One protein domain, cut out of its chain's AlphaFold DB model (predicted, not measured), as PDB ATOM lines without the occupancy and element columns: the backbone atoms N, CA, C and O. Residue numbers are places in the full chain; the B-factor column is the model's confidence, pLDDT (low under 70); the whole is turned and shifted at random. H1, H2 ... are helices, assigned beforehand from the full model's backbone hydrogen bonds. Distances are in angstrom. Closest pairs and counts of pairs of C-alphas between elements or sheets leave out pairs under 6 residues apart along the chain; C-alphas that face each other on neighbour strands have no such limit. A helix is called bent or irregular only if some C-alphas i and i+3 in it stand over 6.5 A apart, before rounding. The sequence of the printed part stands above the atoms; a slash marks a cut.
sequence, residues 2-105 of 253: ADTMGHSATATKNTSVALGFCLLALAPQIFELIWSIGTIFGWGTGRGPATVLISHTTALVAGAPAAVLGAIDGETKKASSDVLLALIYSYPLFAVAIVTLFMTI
ATOM      1  N   ALA A   2     177.257 167.603 154.336       59.66
ATOM      2  CA  ALA A   2     176.768 166.556 155.247       59.66
ATOM      3  C   ALA A   2     175.234 166.344 155.175       59.66
ATOM      4  O   ALA A   2     174.780 165.204 155.112       59.66
ATOM      5  N   ASP A   3     174.443 167.419 155.064       59.66
ATOM      6  CA  ASP A   3     172.968 167.329 155.056       59.66
ATOM      7  C   ASP A   3     172.386 166.662 153.798       59.66
ATOM      8  O   ASP A   3     171.362 165.977 153.857       59.66
ATOM      9  N   THR A   4     173.075 166.797 152.661       61.84
ATOM     10  CA  THR A   4     172.717 166.143 151.392       61.84
ATOM     11  C   THR A   4     172.952 164.633 151.429       61.84
ATOM     12  O   THR A   4     172.193 163.880 150.824       61.84
ATOM     13  N   MET A   5     173.967 164.171 152.170       60.44
ATOM     14  CA  MET A   5     174.255 162.738 152.319       60.44
ATOM     15  C   MET A   5     173.218 162.044 153.214       60.44
ATOM     16  O   MET A   5     172.806 160.920 152.926       60.44
ATOM     17  N   GLY A   6     172.737 162.728 154.262       63.00
ATOM     18  CA  GLY A   6     171.725 162.193 155.179       63.00
ATOM     19  C   GLY A   6     170.368 161.934 154.515       63.00
ATOM     20  O   GLY A   6     169.766 160.887 154.743       63.00
ATOM     21  N   HIS A   7     169.921 162.840 153.638       62.47
ATOM     22  CA  HIS A   7     168.659 162.691 152.899       62.47
ATOM     23  C   HIS A   7     168.705 161.568 151.852       62.47
ATOM     24  O   HIS A   7     167.700 160.909 151.599       62.47
ATOM     25  N   SER A   8     169.873 161.323 151.250       64.00
ATOM     26  CA  SER A   8     170.034 160.242 150.273       64.00
ATOM     27  C   SER A   8     169.979 158.862 150.940       64.00
ATOM     28  O   SER A   8     169.295 157.972 150.438       64.00
ATOM     29  N   ALA A   9     170.616 158.695 152.103       66.50
ATOM     30  CA  ALA A   9     170.640 157.420 152.822       66.50
ATOM     31  C   ALA A   9     169.259 157.004 153.369       66.50
ATOM     32  O   ALA A   9     168.892 155.826 153.312       66.50
ATOM     33  N   THR A  10     168.467 157.957 153.872       69.00
ATOM     34  CA  THR A  10     167.096 157.692 154.341       69.00
ATOM     35  C   THR A  10     166.159 157.340 153.188       69.00
ATOM     36  O   THR A  10     165.384 156.389 153.315       69.00
ATOM     37  N   ALA A  11     166.286 158.024 152.046       71.12
ATOM     38  CA  ALA A  11     165.527 157.711 150.839       71.12
ATOM     39  C   ALA A  11     165.792 156.274 150.357       71.12
ATOM     40  O   ALA A  11     164.847 155.513 150.158       71.12
ATOM     41  N   THR A  12     167.059 155.848 150.269       76.19
ATOM     42  CA  THR A  12     167.416 154.479 149.845       76.19
ATOM     43  C   THR A  12     166.872 153.403 150.795       76.19
ATOM     44  O   THR A  12     166.406 152.350 150.341       76.19
ATOM     45  N   LYS A  13     166.876 153.664 152.111       81.12
ATOM     46  CA  LYS A  13     166.295 152.748 153.110       81.12
ATOM     47  C   LYS A  13     164.786 152.595 152.908       81.12
ATOM     48  O   LYS A  13     164.298 151.469 152.838       81.12
ATOM     49  N   ASN A  14     164.061 153.704 152.768       85.94
ATOM     50  CA  ASN A  14     162.615 153.684 152.547       85.94
ATOM     51  C   ASN A  14     162.234 152.981 151.249       85.94
ATOM     52  O   ASN A  14     161.304 152.178 151.251       85.94
ATOM     53  N   THR A  15     162.969 153.223 150.159       87.62
ATOM     54  CA  THR A  15     162.740 152.519 148.892       87.62
ATOM     55  C   THR A  15     162.902 151.011 149.062       87.62
ATOM     56  O   THR A  15     162.060 150.254 148.592       87.62
ATOM     57  N   SER A  16     163.933 150.564 149.782       87.81
ATOM     58  CA  SER A  16     164.168 149.132 150.020       87.81
ATOM     59  C   SER A  16     163.045 148.488 150.844       87.81
ATOM     60  O   SER A  16     162.579 147.400 150.507       87.81
ATOM     61  N   VAL A  17     162.562 149.169 151.891       88.62
ATOM     62  CA  VAL A  17     161.440 148.687 152.717       88.62
ATOM     63  C   VAL A  17     160.133 148.673 151.918       88.62
ATOM     64  O   VAL A  17     159.415 147.675 151.939       88.62
ATOM     65  N   ALA A  18     159.850 149.733 151.159       90.00
ATOM     66  CA  ALA A  18     158.672 149.818 150.301       90.00
ATOM     67  C   ALA A  18     158.667 148.722 149.224       90.00
ATOM     68  O   ALA A  18     157.638 148.092 148.999       90.00
ATOM     69  N   LEU A  19     159.819 148.434 148.606       90.94
ATOM     70  CA  LEU A  19     159.966 147.303 147.687       90.94
ATOM     71  C   LEU A  19     159.683 145.972 148.387       90.94
ATOM     72  O   LEU A  19     158.974 145.137 147.830       90.94
ATOM     73  N   GLY A  20     160.166 145.792 149.619       91.00
ATOM     74  CA  GLY A  20     159.842 144.625 150.441       91.00
ATOM     75  C   GLY A  20     158.336 144.460 150.671       91.00
ATOM     76  O   GLY A  20     157.806 143.364 150.510       91.00
ATOM     77  N   PHE A  21     157.621 145.546 150.975       93.44
ATOM     78  CA  PHE A  21     156.165 145.513 151.143       93.44
ATOM     79  C   PHE A  21     155.404 145.315 149.829       93.44
ATOM     80  O   PHE A  21     154.410 144.595 149.818       93.44
ATOM     81  N   CYS A  22     155.885 145.866 148.711       91.12
ATOM     82  CA  CYS A  22     155.344 145.571 147.381       91.12
ATOM     83  C   CYS A  22     155.506 144.089 147.020       91.12
ATOM     84  O   CYS A  22     154.579 143.479 146.490       91.12
ATOM     85  N   LEU A  23     156.663 143.494 147.325       92.56
ATOM     86  CA  LEU A  23     156.882 142.059 147.139       92.56
ATOM     87  C   LEU A  23     155.965 141.238 148.047       92.56
ATOM     88  O   LEU A  23     155.373 140.264 147.589       92.56
ATOM     89  N   LEU A  24     155.791 141.658 149.304       92.00
ATOM     90  CA  LEU A  24     154.862 141.024 150.235       92.00
ATOM     91  C   LEU A  24     153.417 141.090 149.720       92.00
ATOM     92  O   LEU A  24     152.727 140.080 149.743       92.00
ATOM     93  N   ALA A  25     152.985 142.227 149.165       92.50
ATOM     94  CA  ALA A  25     151.652 142.408 148.580       92.50
ATOM     95  C   ALA A  25     151.354 141.451 147.411       92.50
ATOM     96  O   ALA A  25     150.184 141.154 147.148       92.50
ATOM     97  N   LEU A  26     152.403 140.972 146.731       91.88
ATOM     98  CA  LEU A  26     152.346 140.004 145.634       91.88
ATOM     99  C   LEU A  26     152.679 138.566 146.064       91.88
ATOM    100  O   LEU A  26     152.659 137.661 145.228       91.88
ATOM    101  N   ALA A  27     153.009 138.331 147.337       91.69
ATOM    102  CA  ALA A  27     153.508 137.037 147.795       91.69
ATOM    103  C   ALA A  27     152.536 135.870 147.518       91.69
ATOM    104  O   ALA A  27     153.002 134.850 147.002       91.69
ATOM    105  N   PRO A  28     151.211 135.984 147.756       88.75
ATOM    106  CA  PRO A  28     150.267 134.918 147.417       88.75
ATOM    107  C   PRO A  28     150.211 134.617 145.913       88.75
ATOM    108  O   PRO A  28     150.194 133.453 145.522       88.75
ATOM    109  N   GLN A  29     150.252 135.645 145.060       91.56
ATOM    110  CA  GLN A  29     150.239 135.487 143.601       91.56
ATOM    111  C   GLN A  29     151.516 134.811 143.093       91.56
ATOM    112  O   GLN A  29     151.460 133.968 142.200       91.56
ATOM    113  N   ILE A  30     152.670 135.173 143.662       90.44
ATOM    114  CA  ILE A  30     153.958 134.554 143.332       90.44
ATOM    115  C   ILE A  30     153.954 133.083 143.760       90.44
ATOM    116  O   ILE A  30     154.391 132.228 142.993       90.44
ATOM    117  N   PHE A  31     153.431 132.774 144.949       90.38
ATOM    118  CA  PHE A  31     153.319 131.400 145.439       90.38
ATOM    119  C   PHE A  31     152.440 130.529 144.526       90.38
ATOM    120  O   PHE A  31     152.881 129.465 144.091       90.38
ATOM    121  N   GLU A  32     151.242 131.004 144.172       89.00
ATOM    122  CA  GLU A  32     150.335 130.311 143.242       89.00
ATOM    123  C   GLU A  32     150.957 130.143 141.849       89.00
ATOM    124  O   GLU A  32     150.837 129.086 141.232       89.00
ATOM    125  N   LEU A  33     151.685 131.152 141.356       90.06
ATOM    126  CA  LEU A  33     152.397 131.065 140.083       90.06
ATOM    127  C   LEU A  33     153.488 129.986 140.117       90.06
ATOM    128  O   LEU A  33     153.583 129.187 139.184       90.06
ATOM    129  N   ILE A  34     154.284 129.932 141.189       89.75
ATOM    130  CA  ILE A  34     155.326 128.911 141.375       89.75
ATOM    131  C   ILE A  34     154.698 127.518 141.433       89.75
ATOM    132  O   ILE A  34     155.157 126.608 140.744       89.75
ATOM    133  N   TRP A  35     153.623 127.351 142.206       87.62
ATOM    134  CA  TRP A  35     152.907 126.080 142.297       87.62
ATOM    135  C   TRP A  35     152.311 125.660 140.945       87.62
ATOM    136  O   TRP A  35     152.407 124.501 140.537       87.62
ATOM    137  N   SER A  36     151.768 126.620 140.196       88.31
ATOM    138  CA  SER A  36     151.192 126.412 138.869       88.31
ATOM    139  C   SER A  36     152.216 125.935 137.832       88.31
ATOM    140  O   SER A  36     151.861 125.147 136.955       88.31
ATOM    141  N   ILE A  37     153.498 126.300 137.945       87.81
ATOM    142  CA  ILE A  37     154.557 125.771 137.061       87.81
ATOM    143  C   ILE A  37     154.661 124.242 137.171       87.81
ATOM    144  O   ILE A  37     154.887 123.572 136.163       87.81
ATOM    145  N   GLY A  38     154.402 123.668 138.351       84.19
ATOM    146  CA  GLY A  38     154.366 122.215 138.549       84.19
ATOM    147  C   GLY A  38     153.347 121.498 137.655       84.19
ATOM    148  O   GLY A  38     153.552 120.338 137.299       84.19
ATOM    149  N   THR A  39     152.293 122.188 137.204       84.62
ATOM    150  CA  THR A  39     151.303 121.621 136.272       84.62
ATOM    151  C   THR A  39     151.885 121.350 134.881       84.62
ATOM    152  O   THR A  39     151.468 120.393 134.235       84.62
ATOM    153  N   ILE A  40     152.906 122.106 134.450       82.31
ATOM    154  CA  ILE A  40     153.624 121.856 133.184       82.31
ATOM    155  C   ILE A  40     154.365 120.515 133.242       82.31
ATOM    156  O   ILE A  40     154.438 119.796 132.249       82.31
ATOM    157  N   PHE A  41     154.883 120.162 134.419       82.69
ATOM    158  CA  PHE A  41     155.631 118.930 134.661       82.69
ATOM    159  C   PHE A  41     154.743 117.760 135.119       82.69
ATOM    160  O   PHE A  41     155.255 116.708 135.495       82.69
ATOM    161  N   GLY A  42     153.414 117.925 135.108       76.94
ATOM    162  CA  GLY A  42     152.463 116.894 135.537       76.94
ATOM    163  C   GLY A  42     152.397 116.669 137.054       76.94
ATOM    164  O   GLY A  42     151.792 115.697 137.497       76.94
ATOM    165  N   TRP A  43     152.986 117.553 137.866       74.94
ATOM    166  CA  TRP A  43     152.986 117.464 139.335       74.94
ATOM    167  C   TRP A  43     151.703 117.988 140.003       74.94
ATOM    168  O   TRP A  43     151.609 117.980 141.228       74.94
ATOM    169  N   GLY A  44     150.692 118.422 139.244       67.94
ATOM    170  CA  GLY A  44     149.448 118.924 139.831       67.94
ATOM    171  C   GLY A  44     148.280 119.047 138.857       67.94
ATOM    172  O   GLY A  44     148.462 119.148 137.648       67.94
ATOM    173  N   THR A  45     147.064 119.082 139.407       69.94
ATOM    174  CA  THR A  45     145.782 119.204 138.683       69.94
ATOM    175  C   THR A  45     145.240 120.644 138.675       69.94
ATOM    176  O   THR A  45     144.032 120.861 138.709       69.94
ATOM    177  N   GLY A  46     146.132 121.639 138.723       75.69
ATOM    178  CA  GLY A  46     145.791 123.056 138.898       75.69
ATOM    179  C   GLY A  46     145.607 123.847 137.598       75.69
ATOM    180  O   GLY A  46     145.745 123.329 136.492       75.69
ATOM    181  N   ARG A  47     145.321 125.147 137.748       83.94
ATOM    182  CA  ARG A  47     145.311 126.131 136.652       83.94
ATOM    183  C   ARG A  47     146.724 126.263 136.068       83.94
ATOM    184  O   ARG A  47     147.687 126.283 136.830       83.94
ATOM    185  N   GLY A  48     146.853 126.387 134.745       88.38
ATOM    186  CA  GLY A  48     148.152 126.594 134.089       88.38
ATOM    187  C   GLY A  48     148.726 128.000 134.342       88.38
ATOM    188  O   GLY A  48     147.951 128.934 134.582       88.38
ATOM    189  N   PRO A  49     150.052 128.205 134.233       88.56
ATOM    190  CA  PRO A  49     150.712 129.415 134.740       88.56
ATOM    191  C   PRO A  49     150.274 130.689 134.024       88.56
ATOM    192  O   PRO A  49     150.074 131.720 134.663       88.56
ATOM    193  N   ALA A  50     150.013 130.611 132.716       88.94
ATOM    194  CA  ALA A  50     149.451 131.733 131.967       88.94
ATOM    195  C   ALA A  50     148.069 132.145 132.505       88.94
ATOM    196  O   ALA A  50     147.785 133.329 132.652       88.94
ATOM    197  N   THR A  51     147.215 131.177 132.856       88.12
ATOM    198  CA  THR A  51     145.863 131.465 133.360       88.12
ATOM    199  C   THR A  51     145.868 132.050 134.770       88.12
ATOM    200  O   THR A  51     145.006 132.875 135.062       88.12
ATOM    201  N   VAL A  52     146.827 131.650 135.613       88.88
ATOM    202  CA  VAL A  52     147.041 132.193 136.967       88.88
ATOM    203  C   VAL A  52     147.559 133.627 136.887       88.88
ATOM    204  O   VAL A  52     147.021 134.529 137.528       88.88
ATOM    205  N   LEU A  53     148.555 133.868 136.031       91.12
ATOM    206  CA  LEU A  53     149.093 135.209 135.812       91.12
ATOM    207  C   LEU A  53     148.011 136.166 135.291       91.12
ATOM    208  O   LEU A  53     147.848 137.268 135.812       91.12
ATOM    209  N   ILE A  54     147.234 135.740 134.291       91.31
ATOM    210  CA  ILE A  54     146.158 136.560 133.720       91.31
ATOM    211  C   ILE A  54     145.059 136.817 134.757       91.31
ATOM    212  O   ILE A  54     144.589 137.947 134.872       91.31
ATOM    213  N   SER A  55     144.646 135.825 135.552       89.69
ATOM    214  CA  SER A  55     143.578 136.045 136.534       89.69
ATOM    215  C   SER A  55     143.987 136.974 137.664       89.69
ATOM    216  O   SER A  55     143.215 137.858 138.022       89.69
ATOM    217  N   HIS A  56     145.205 136.841 138.186       90.50
ATOM    218  CA  HIS A  56     145.686 137.751 139.221       90.50
ATOM    219  C   HIS A  56     145.902 139.169 138.693       90.50
ATOM    220  O   HIS A  56     145.521 140.128 139.360       90.50
ATOM    221  N   THR A  57     146.464 139.324 137.492       88.31
ATOM    222  CA  THR A  57     146.668 140.656 136.892       88.31
ATOM    223  C   THR A  57     145.344 141.339 136.570       88.31
ATOM    224  O   THR A  57     145.149 142.495 136.937       88.31
ATOM    225  N   THR A  58     144.396 140.630 135.958       89.69
ATOM    226  CA  THR A  58     143.061 141.179 135.675       89.69
ATOM    227  C   THR A  58     142.296 141.501 136.955       89.69
ATOM    228  O   THR A  58     141.677 142.561 137.034       89.69
ATOM    229  N   ALA A  59     142.388 140.656 137.986       87.94
ATOM    230  CA  ALA A  59     141.798 140.935 139.290       87.94
ATOM    231  C   ALA A  59     142.413 142.172 139.956       87.94
ATOM    232  O   ALA A  59     141.673 142.996 140.487       87.94
ATOM    233  N   LEU A  60     143.735 142.343 139.890       88.38
ATOM    234  CA  LEU A  60     144.428 143.474 140.505       88.38
ATOM    235  C   LEU A  60     144.168 144.796 139.769       88.38
ATOM    236  O   LEU A  60     143.998 145.825 140.414       88.38
ATOM    237  N   VAL A  61     144.145 144.780 138.433       89.06
ATOM    238  CA  VAL A  61     144.093 146.002 137.610       89.06
ATOM    239  C   VAL A  61     142.664 146.444 137.302       89.06
ATOM    240  O   VAL A  61     142.394 147.639 137.277       89.06
ATOM    241  N   ALA A  62     141.750 145.504 137.059       85.75
ATOM    242  CA  ALA A  62     140.396 145.813 136.597       85.75
ATOM    243  C   ALA A  62     139.316 145.299 137.553       85.75
ATOM    244  O   ALA A  62     138.365 146.017 137.855       85.75
ATOM    245  N   GLY A  63     139.470 144.076 138.067       82.38
ATOM    246  CA  GLY A  63     138.459 143.428 138.901       82.38
ATOM    247  C   GLY A  63     138.252 144.109 140.255       82.38
ATOM    248  O   GLY A  63     137.115 144.365 140.637       82.38
ATOM    249  N   ALA A  64     139.333 144.439 140.965       83.69
ATOM    250  CA  ALA A  64     139.268 145.103 142.265       83.69
ATOM    251  C   ALA A  64     138.716 146.540 142.175       83.69
ATOM    252  O   ALA A  64     137.773 146.830 142.911       83.69
ATOM    253  N   PRO A  65     139.175 147.421 141.259       83.69
ATOM    254  CA  PRO A  65     138.590 148.756 141.111       83.69
ATOM    255  C   PRO A  65     137.114 148.712 140.720       83.69
ATOM    256  O   PRO A  65     136.309 149.441 141.294       83.69
ATOM    257  N   ALA A  66     136.742 147.819 139.795       83.69
ATOM    258  CA  ALA A  66     135.350 147.647 139.392       83.69
ATOM    259  C   ALA A  66     134.471 147.156 140.551       83.69
ATOM    260  O   ALA A  66     133.345 147.620 140.701       83.69
ATOM    261  N   ALA A  67     134.982 146.256 141.397       83.50
ATOM    262  CA  ALA A  67     134.265 145.780 142.575       83.50
ATOM    263  C   ALA A  67     134.079 146.876 143.638       83.50
ATOM    264  O   ALA A  67     133.012 146.950 144.243       83.50
ATOM    265  N   VAL A  68     135.075 147.748 143.844       82.38
ATOM    266  CA  VAL A  68     134.938 148.916 144.736       82.38
ATOM    267  C   VAL A  68     133.888 149.881 144.196       82.38
ATOM    268  O   VAL A  68     133.022 150.315 144.950       82.38
ATOM    269  N   LEU A  69     133.935 150.187 142.897       83.25
ATOM    270  CA  LEU A  69     132.980 151.095 142.261       83.25
ATOM    271  C   LEU A  69     131.549 150.535 142.319       83.25
ATOM    272  O   LEU A  69     130.633 151.220 142.755       83.25
ATOM    273  N   GLY A  70     131.375 149.254 141.984       78.94
ATOM    274  CA  GLY A  70     130.079 148.578 142.061       78.94
ATOM    275  C   GLY A  70     129.520 148.496 143.484       78.94
ATOM    276  O   GLY A  70     128.310 148.588 143.668       78.94
ATOM    277  N   ALA A  71     130.378 148.385 144.507       78.62
ATOM    278  CA  ALA A  71     129.943 148.428 145.903       78.62
ATOM    279  C   ALA A  71     129.398 149.810 146.312       78.62
ATOM    280  O   ALA A  71     128.468 149.875 147.114       78.62
ATOM    281  N   ILE A  72     129.940 150.899 145.748       80.50
ATOM    282  CA  ILE A  72     129.429 152.267 145.948       80.50
ATOM    283  C   ILE A  72     128.048 152.424 145.291       80.50
ATOM    284  O   ILE A  72     127.160 153.036 145.880       80.50
ATOM    285  N   ASP A  73     127.847 151.796 144.131       78.94
ATOM    286  CA  ASP A  73     126.575 151.794 143.393       78.94
ATOM    287  C   ASP A  73     125.538 150.785 143.937       78.94
ATOM    288  O   ASP A  73     124.418 150.695 143.431       78.94
ATOM    289  N   GLY A  74     125.875 150.019 144.982       71.19
ATOM    290  CA  GLY A  74     124.979 149.041 145.608       71.19
ATOM    291  C   GLY A  74     124.841 147.705 144.860       71.19
ATOM    292  O   GLY A  74     123.975 146.898 145.212       71.19
ATOM    293  N   GLU A  75     125.686 147.417 143.863       67.56
ATOM    294  CA  GLU A  75     125.715 146.112 143.189       67.56
ATOM    295  C   GLU A  75     126.332 145.030 144.095       67.56
ATOM    296  O   GLU A  75     127.539 144.976 144.324       67.56
ATOM    297  N   THR A  76     125.520 144.073 144.549       59.19
ATOM    298  CA  THR A  76     125.995 142.878 145.273       59.19
ATOM    299  C   THR A  76     126.312 141.728 144.313       59.19
ATOM    300  O   THR A  76     125.645 140.693 144.289       59.19
ATOM    301  N   LYS A  77     127.363 141.881 143.497       69.31
ATOM    302  CA  LYS A  77     127.929 140.757 142.725       69.31
ATOM    303  C   LYS A  77     128.911 139.964 143.587       69.31
ATOM    304  O   LYS A  77     129.774 140.530 144.253       69.31
ATOM    305  N   LYS A  78     128.804 138.630 143.566       72.06
ATOM    306  CA  LYS A  78     129.750 137.747 144.263       72.06
ATOM    307  C   LYS A  78     131.123 137.861 143.591       72.06
ATOM    308  O   LYS A  78     131.302 137.374 142.478       72.06
ATOM    309  N   ALA A  79     132.066 138.524 144.256       80.19
ATOM    310  CA  ALA A  79     133.425 138.696 143.754       80.19
ATOM    311  C   ALA A  79     134.136 137.341 143.596       80.19
ATOM    312  O   ALA A  79     133.920 136.415 144.383       80.19
ATOM    313  N   SER A  80     134.984 137.222 142.571       85.12
ATOM    314  CA  SER A  80     135.853 136.054 142.416       85.12
ATOM    315  C   SER A  80     136.901 136.019 143.533       85.12
ATOM    316  O   SER A  80     137.284 137.062 144.066       85.12
ATOM    317  N   SER A  81     137.394 134.825 143.877       84.69
ATOM    318  CA  SER A  81     138.429 134.670 144.914       84.69
ATOM    319  C   SER A  81     139.697 135.481 144.590       84.69
ATOM    320  O   SER A  81     140.264 136.113 145.480       84.69
ATOM    321  N   ASP A  82     140.061 135.586 143.304       86.19
ATOM    322  CA  ASP A  82     141.171 136.419 142.821       86.19
ATOM    323  C   ASP A  82     140.953 137.921 143.111       86.19
ATOM    324  O   ASP A  82     141.885 138.631 143.493       86.19
ATOM    325  N   VAL A  83     139.716 138.415 142.971       87.50
ATOM    326  CA  VAL A  83     139.352 139.811 143.279       87.50
ATOM    327  C   VAL A  83     139.308 140.048 144.787       87.50
ATOM    328  O   VAL A  83     139.762 141.091 145.255       87.50
ATOM    329  N   LEU A  84     138.826 139.074 145.564       87.06
ATOM    330  CA  LEU A  84     138.869 139.137 147.026       87.06
ATOM    331  C   LEU A  84     140.308 139.155 147.550       87.06
ATOM    332  O   LEU A  84     140.593 139.916 148.470       87.06
ATOM    333  N   LEU A  85     141.221 138.383 146.949       88.56
ATOM    334  CA  LEU A  85     142.648 138.419 147.284       88.56
ATOM    335  C   LEU A  85     143.221 139.818 147.049       88.56
ATOM    336  O   LEU A  85     143.877 140.381 147.926       88.56
ATOM    337  N   ALA A  86     142.936 140.396 145.880       88.94
ATOM    338  CA  ALA A  86     143.398 141.732 145.534       88.94
ATOM    339  C   ALA A  86     142.877 142.794 146.518       88.94
ATOM    340  O   ALA A  86     143.662 143.617 146.987       88.94
ATOM    341  N   LEU A  87     141.586 142.746 146.870       88.25
ATOM    342  CA  LEU A  87     140.941 143.718 147.762       88.25
ATOM    343  C   LEU A  87     141.353 143.576 149.228       88.25
ATOM    344  O   LEU A  87     141.627 144.579 149.882       88.25
ATOM    345  N   ILE A  88     141.356 142.351 149.756       89.81
ATOM    346  CA  ILE A  88     141.591 142.098 151.182       89.81
ATOM    347  C   ILE A  88     143.087 142.150 151.494       89.81
ATOM    348  O   ILE A  88     143.458 142.664 152.540       89.81
ATOM    349  N   TYR A  89     143.951 141.640 150.616       92.44
ATOM    350  CA  TYR A  89     145.377 141.485 150.912       92.44
ATOM    351  C   TYR A  89     146.257 142.487 150.162       92.44
ATOM    352  O   TYR A  89     146.955 143.290 150.784       92.44
ATOM    353  N   SER A  90     146.235 142.465 148.827       89.75
ATOM    354  CA  SER A  90     147.233 143.189 148.032       89.75
ATOM    355  C   SER A  90     147.063 144.706 148.087       89.75
ATOM    356  O   SER A  90     148.045 145.417 148.269       89.75
ATOM    357  N   TYR A  91     145.839 145.221 147.962       90.19
ATOM    358  CA  TYR A  91     145.570 146.665 147.930       90.19
ATOM    359  C   TYR A  91     145.974 147.387 149.226       90.19
ATOM    360  O   TYR A  91     146.701 148.379 149.135       90.19
ATOM    361  N   PRO A  92     145.590 146.903 150.426       92.25
ATOM    362  CA  PRO A  92     146.050 147.500 151.676       92.25
ATOM    363  C   PRO A  92     147.578 147.497 151.806       92.25
ATOM    364  O   PRO A  92     148.159 148.498 152.225       92.25
ATOM    365  N   LEU A  93     148.247 146.414 151.397       92.44
ATOM    366  CA  LEU A  93     149.710 146.333 151.453       92.44
ATOM    367  C   LEU A  93     150.397 147.239 150.424       92.44
ATOM    368  O   LEU A  93     151.411 147.852 150.750       92.44
ATOM    369  N   PHE A  94     149.832 147.404 149.225       92.62
ATOM    370  CA  PHE A  94     150.312 148.398 148.260       92.62
ATOM    371  C   PHE A  94     150.139 149.824 148.778       92.62
ATOM    372  O   PHE A  94     151.060 150.628 148.651       92.62
ATOM    373  N   ALA A  95     149.002 150.139 149.405       91.50
ATOM    374  CA  ALA A  95     148.792 151.443 150.024       91.50
ATOM    375  C   ALA A  95     149.856 151.717 151.098       91.50
ATOM    376  O   ALA A  95     150.468 152.783 151.108       91.50
ATOM    377  N   VAL A  96     150.151 150.728 151.945       91.75
ATOM    378  CA  VAL A  96     151.206 150.820 152.966       91.75
ATOM    379  C   VAL A  96     152.586 150.986 152.331       91.75
ATOM    380  O   VAL A  96     153.357 151.832 152.780       91.75
ATOM    381  N   ALA A  97     152.895 150.248 151.263       90.25
ATOM    382  CA  ALA A  97     154.156 150.378 150.533       90.25
ATOM    383  C   ALA A  97     154.335 151.782 149.932       90.25
ATOM    384  O   ALA A  97     155.404 152.377 150.064       90.25
ATOM    385  N   ILE A  98     153.277 152.352 149.343       90.69
ATOM    386  CA  ILE A  98     153.279 153.726 148.821       90.69
ATOM    387  C   ILE A  98     153.491 154.724 149.960       90.69
ATOM    388  O   ILE A  98     154.362 155.583 149.865       90.69
ATOM    389  N   VAL A  99     152.751 154.591 151.062       90.00
ATOM    390  CA  VAL A  99     152.901 155.452 152.246       90.00
ATOM    391  C   VAL A  99     154.327 155.383 152.806       90.00
ATOM    392  O   VAL A  99     154.903 156.412 153.160       90.00
ATOM    393  N   THR A 100     154.940 154.197 152.802       89.94
ATOM    394  CA  THR A 100     156.328 153.984 153.249       89.94
ATOM    395  C   THR A 100     157.331 154.826 152.459       89.94
ATOM    396  O   THR A 100     158.326 155.274 153.024       89.94
ATOM    397  N   LEU A 101     157.086 155.084 151.168       87.12
ATOM    398  CA  LEU A 101     157.982 155.912 150.352       87.12
ATOM    399  C   LEU A 101     158.047 157.361 150.850       87.12
ATOM    400  O   LEU A 101     159.103 157.983 150.762       87.12
ATOM    401  N   PHE A 102     156.947 157.880 151.401       85.62
ATOM    402  CA  PHE A 102     156.821 159.283 151.807       85.62
ATOM    403  C   PHE A 102     157.040 159.526 153.309       85.62
ATOM    404  O   PHE A 102     157.201 160.675 153.717       85.62
ATOM    405  N   MET A 103     157.050 158.484 154.146       86.12
ATOM    406  CA  MET A 103     157.135 158.625 155.606       86.12
ATOM    407  C   MET A 103     158.513 158.280 156.165       86.12
ATOM    408  O   MET A 103     159.117 157.288 155.786       86.12
ATOM    409  N   THR A 104     158.996 159.042 157.147       83.06
ATOM    410  CA  THR A 104     160.240 158.694 157.853       83.06
ATOM    411  C   THR A 104     159.971 157.633 158.921       83.06
ATOM    412  O   THR A 104     159.199 157.867 159.848       83.06
ATOM    413  N   ILE A 105     160.626 156.475 158.807       84.00
ATOM    414  CA  ILE A 105     160.514 155.376 159.778       84.00
ATOM    415  C   ILE A 105     161.384 155.686 161.002       84.00
ATOM    416  O   ILE A 105     162.615 155.707 160.881       84.00
TER     417      ILE A 105
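What this domain is: This is residues 2 to 105 of the 253 residues of the protein "Tripartite tricarboxylate transporter TctB family protein" of Bradyrhizobium guangzhouense (UniProt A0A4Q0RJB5). The model is a flat, loose T of helices: H1 and H4b lie side by side as the stem, and the hairpin of H2 and H3a, with H3b on the far side, makes the crossbar. H4a packs on H3 where stem and crossbar meet, while residues 2 to 9 of H1 stick out at the stem's end and residues 69 to 74 at one end of the crossbar. The printed part has 104 residues with four named helices, H1, H2, H3 and H4 in chain order, and no named strand; the class is all helix. The whole is loose, with a radius of gyration of the C-alphas of 17.9 A, and spans 58 by 44 by 15 A.

Where its parts are: H1 runs from residue 2, with its C-alpha at (176.768, 166.556, 155.247), to residue 25, 35.5 A from first to last C-alpha. H2, residues 27 to 40, is 21.1 A long. H3, residues 49 to 72, was assigned as one helix by its hydrogen bonds but is bent: C-alphas 61 and 64 are 6.8 A apart. Its arms are H3a, residues 49 to 61, 18.1 A long and beginning at C-alpha 49 (150.712, 129.415, 134.740), and H3b, residues 64 to 72, 12.7 A long. H4, residues 81 to 102, was likewise assigned as one helix but is bent, with C-alphas 88 and 91 6.9 A apart. Its arms are H4a, residues 81 to 88, 10.2 A long, and H4b, residues 91 to 102, 17.3 A long and ending at C-alpha 102 (156.821, 159.283, 151.807).

How they stand to each other: H1 touches H4b, opposite ways at a shallow tilt of 5 degrees; their closest C-alphas, of Ala 18 and Ala 97, are 4.6 A apart. H1 and H2 meet only through their link. H2 and H3a form a helical hairpin and touch at a shallow tilt of 24 degrees, with the C-alphas of Ser 36 and Pro 49 closest at 5.1 A. H3a, with residues 55 to 60 alone, touches H4a at a steep tilt of 40 degrees, the same way; the closest C-alphas, of Ala 59 and Val 83, are 4.8 A apart. H3b touches H4a, only just about perpendicular at 72 degrees, with the C-alphas of Ala 64 and Val 83 closest at 5.4 A. The arms of H3 stand at a steep tilt of 40 degrees and those of H4 at 38 degrees. H2 and H4a are near each other. H3a and H4b are only just apart, at 8.2 A. Every O i to N i+4 pair is within hydrogen-bond range in H1, H3a, H3b and H4a; in H2 it is 7 of 10 and in H4b 7 of 8.

The domain as a whole: The two C-alphas farthest apart, of Ala 2 and Thr 45, are 59.0 A apart. The printed part has no cut. The link from H1 to H2 is tight, and the other two are short. The mean pLDDT of the printed part is 83.6; residues 2 to 10, 44 to 45 and 75 to 77 are under 70.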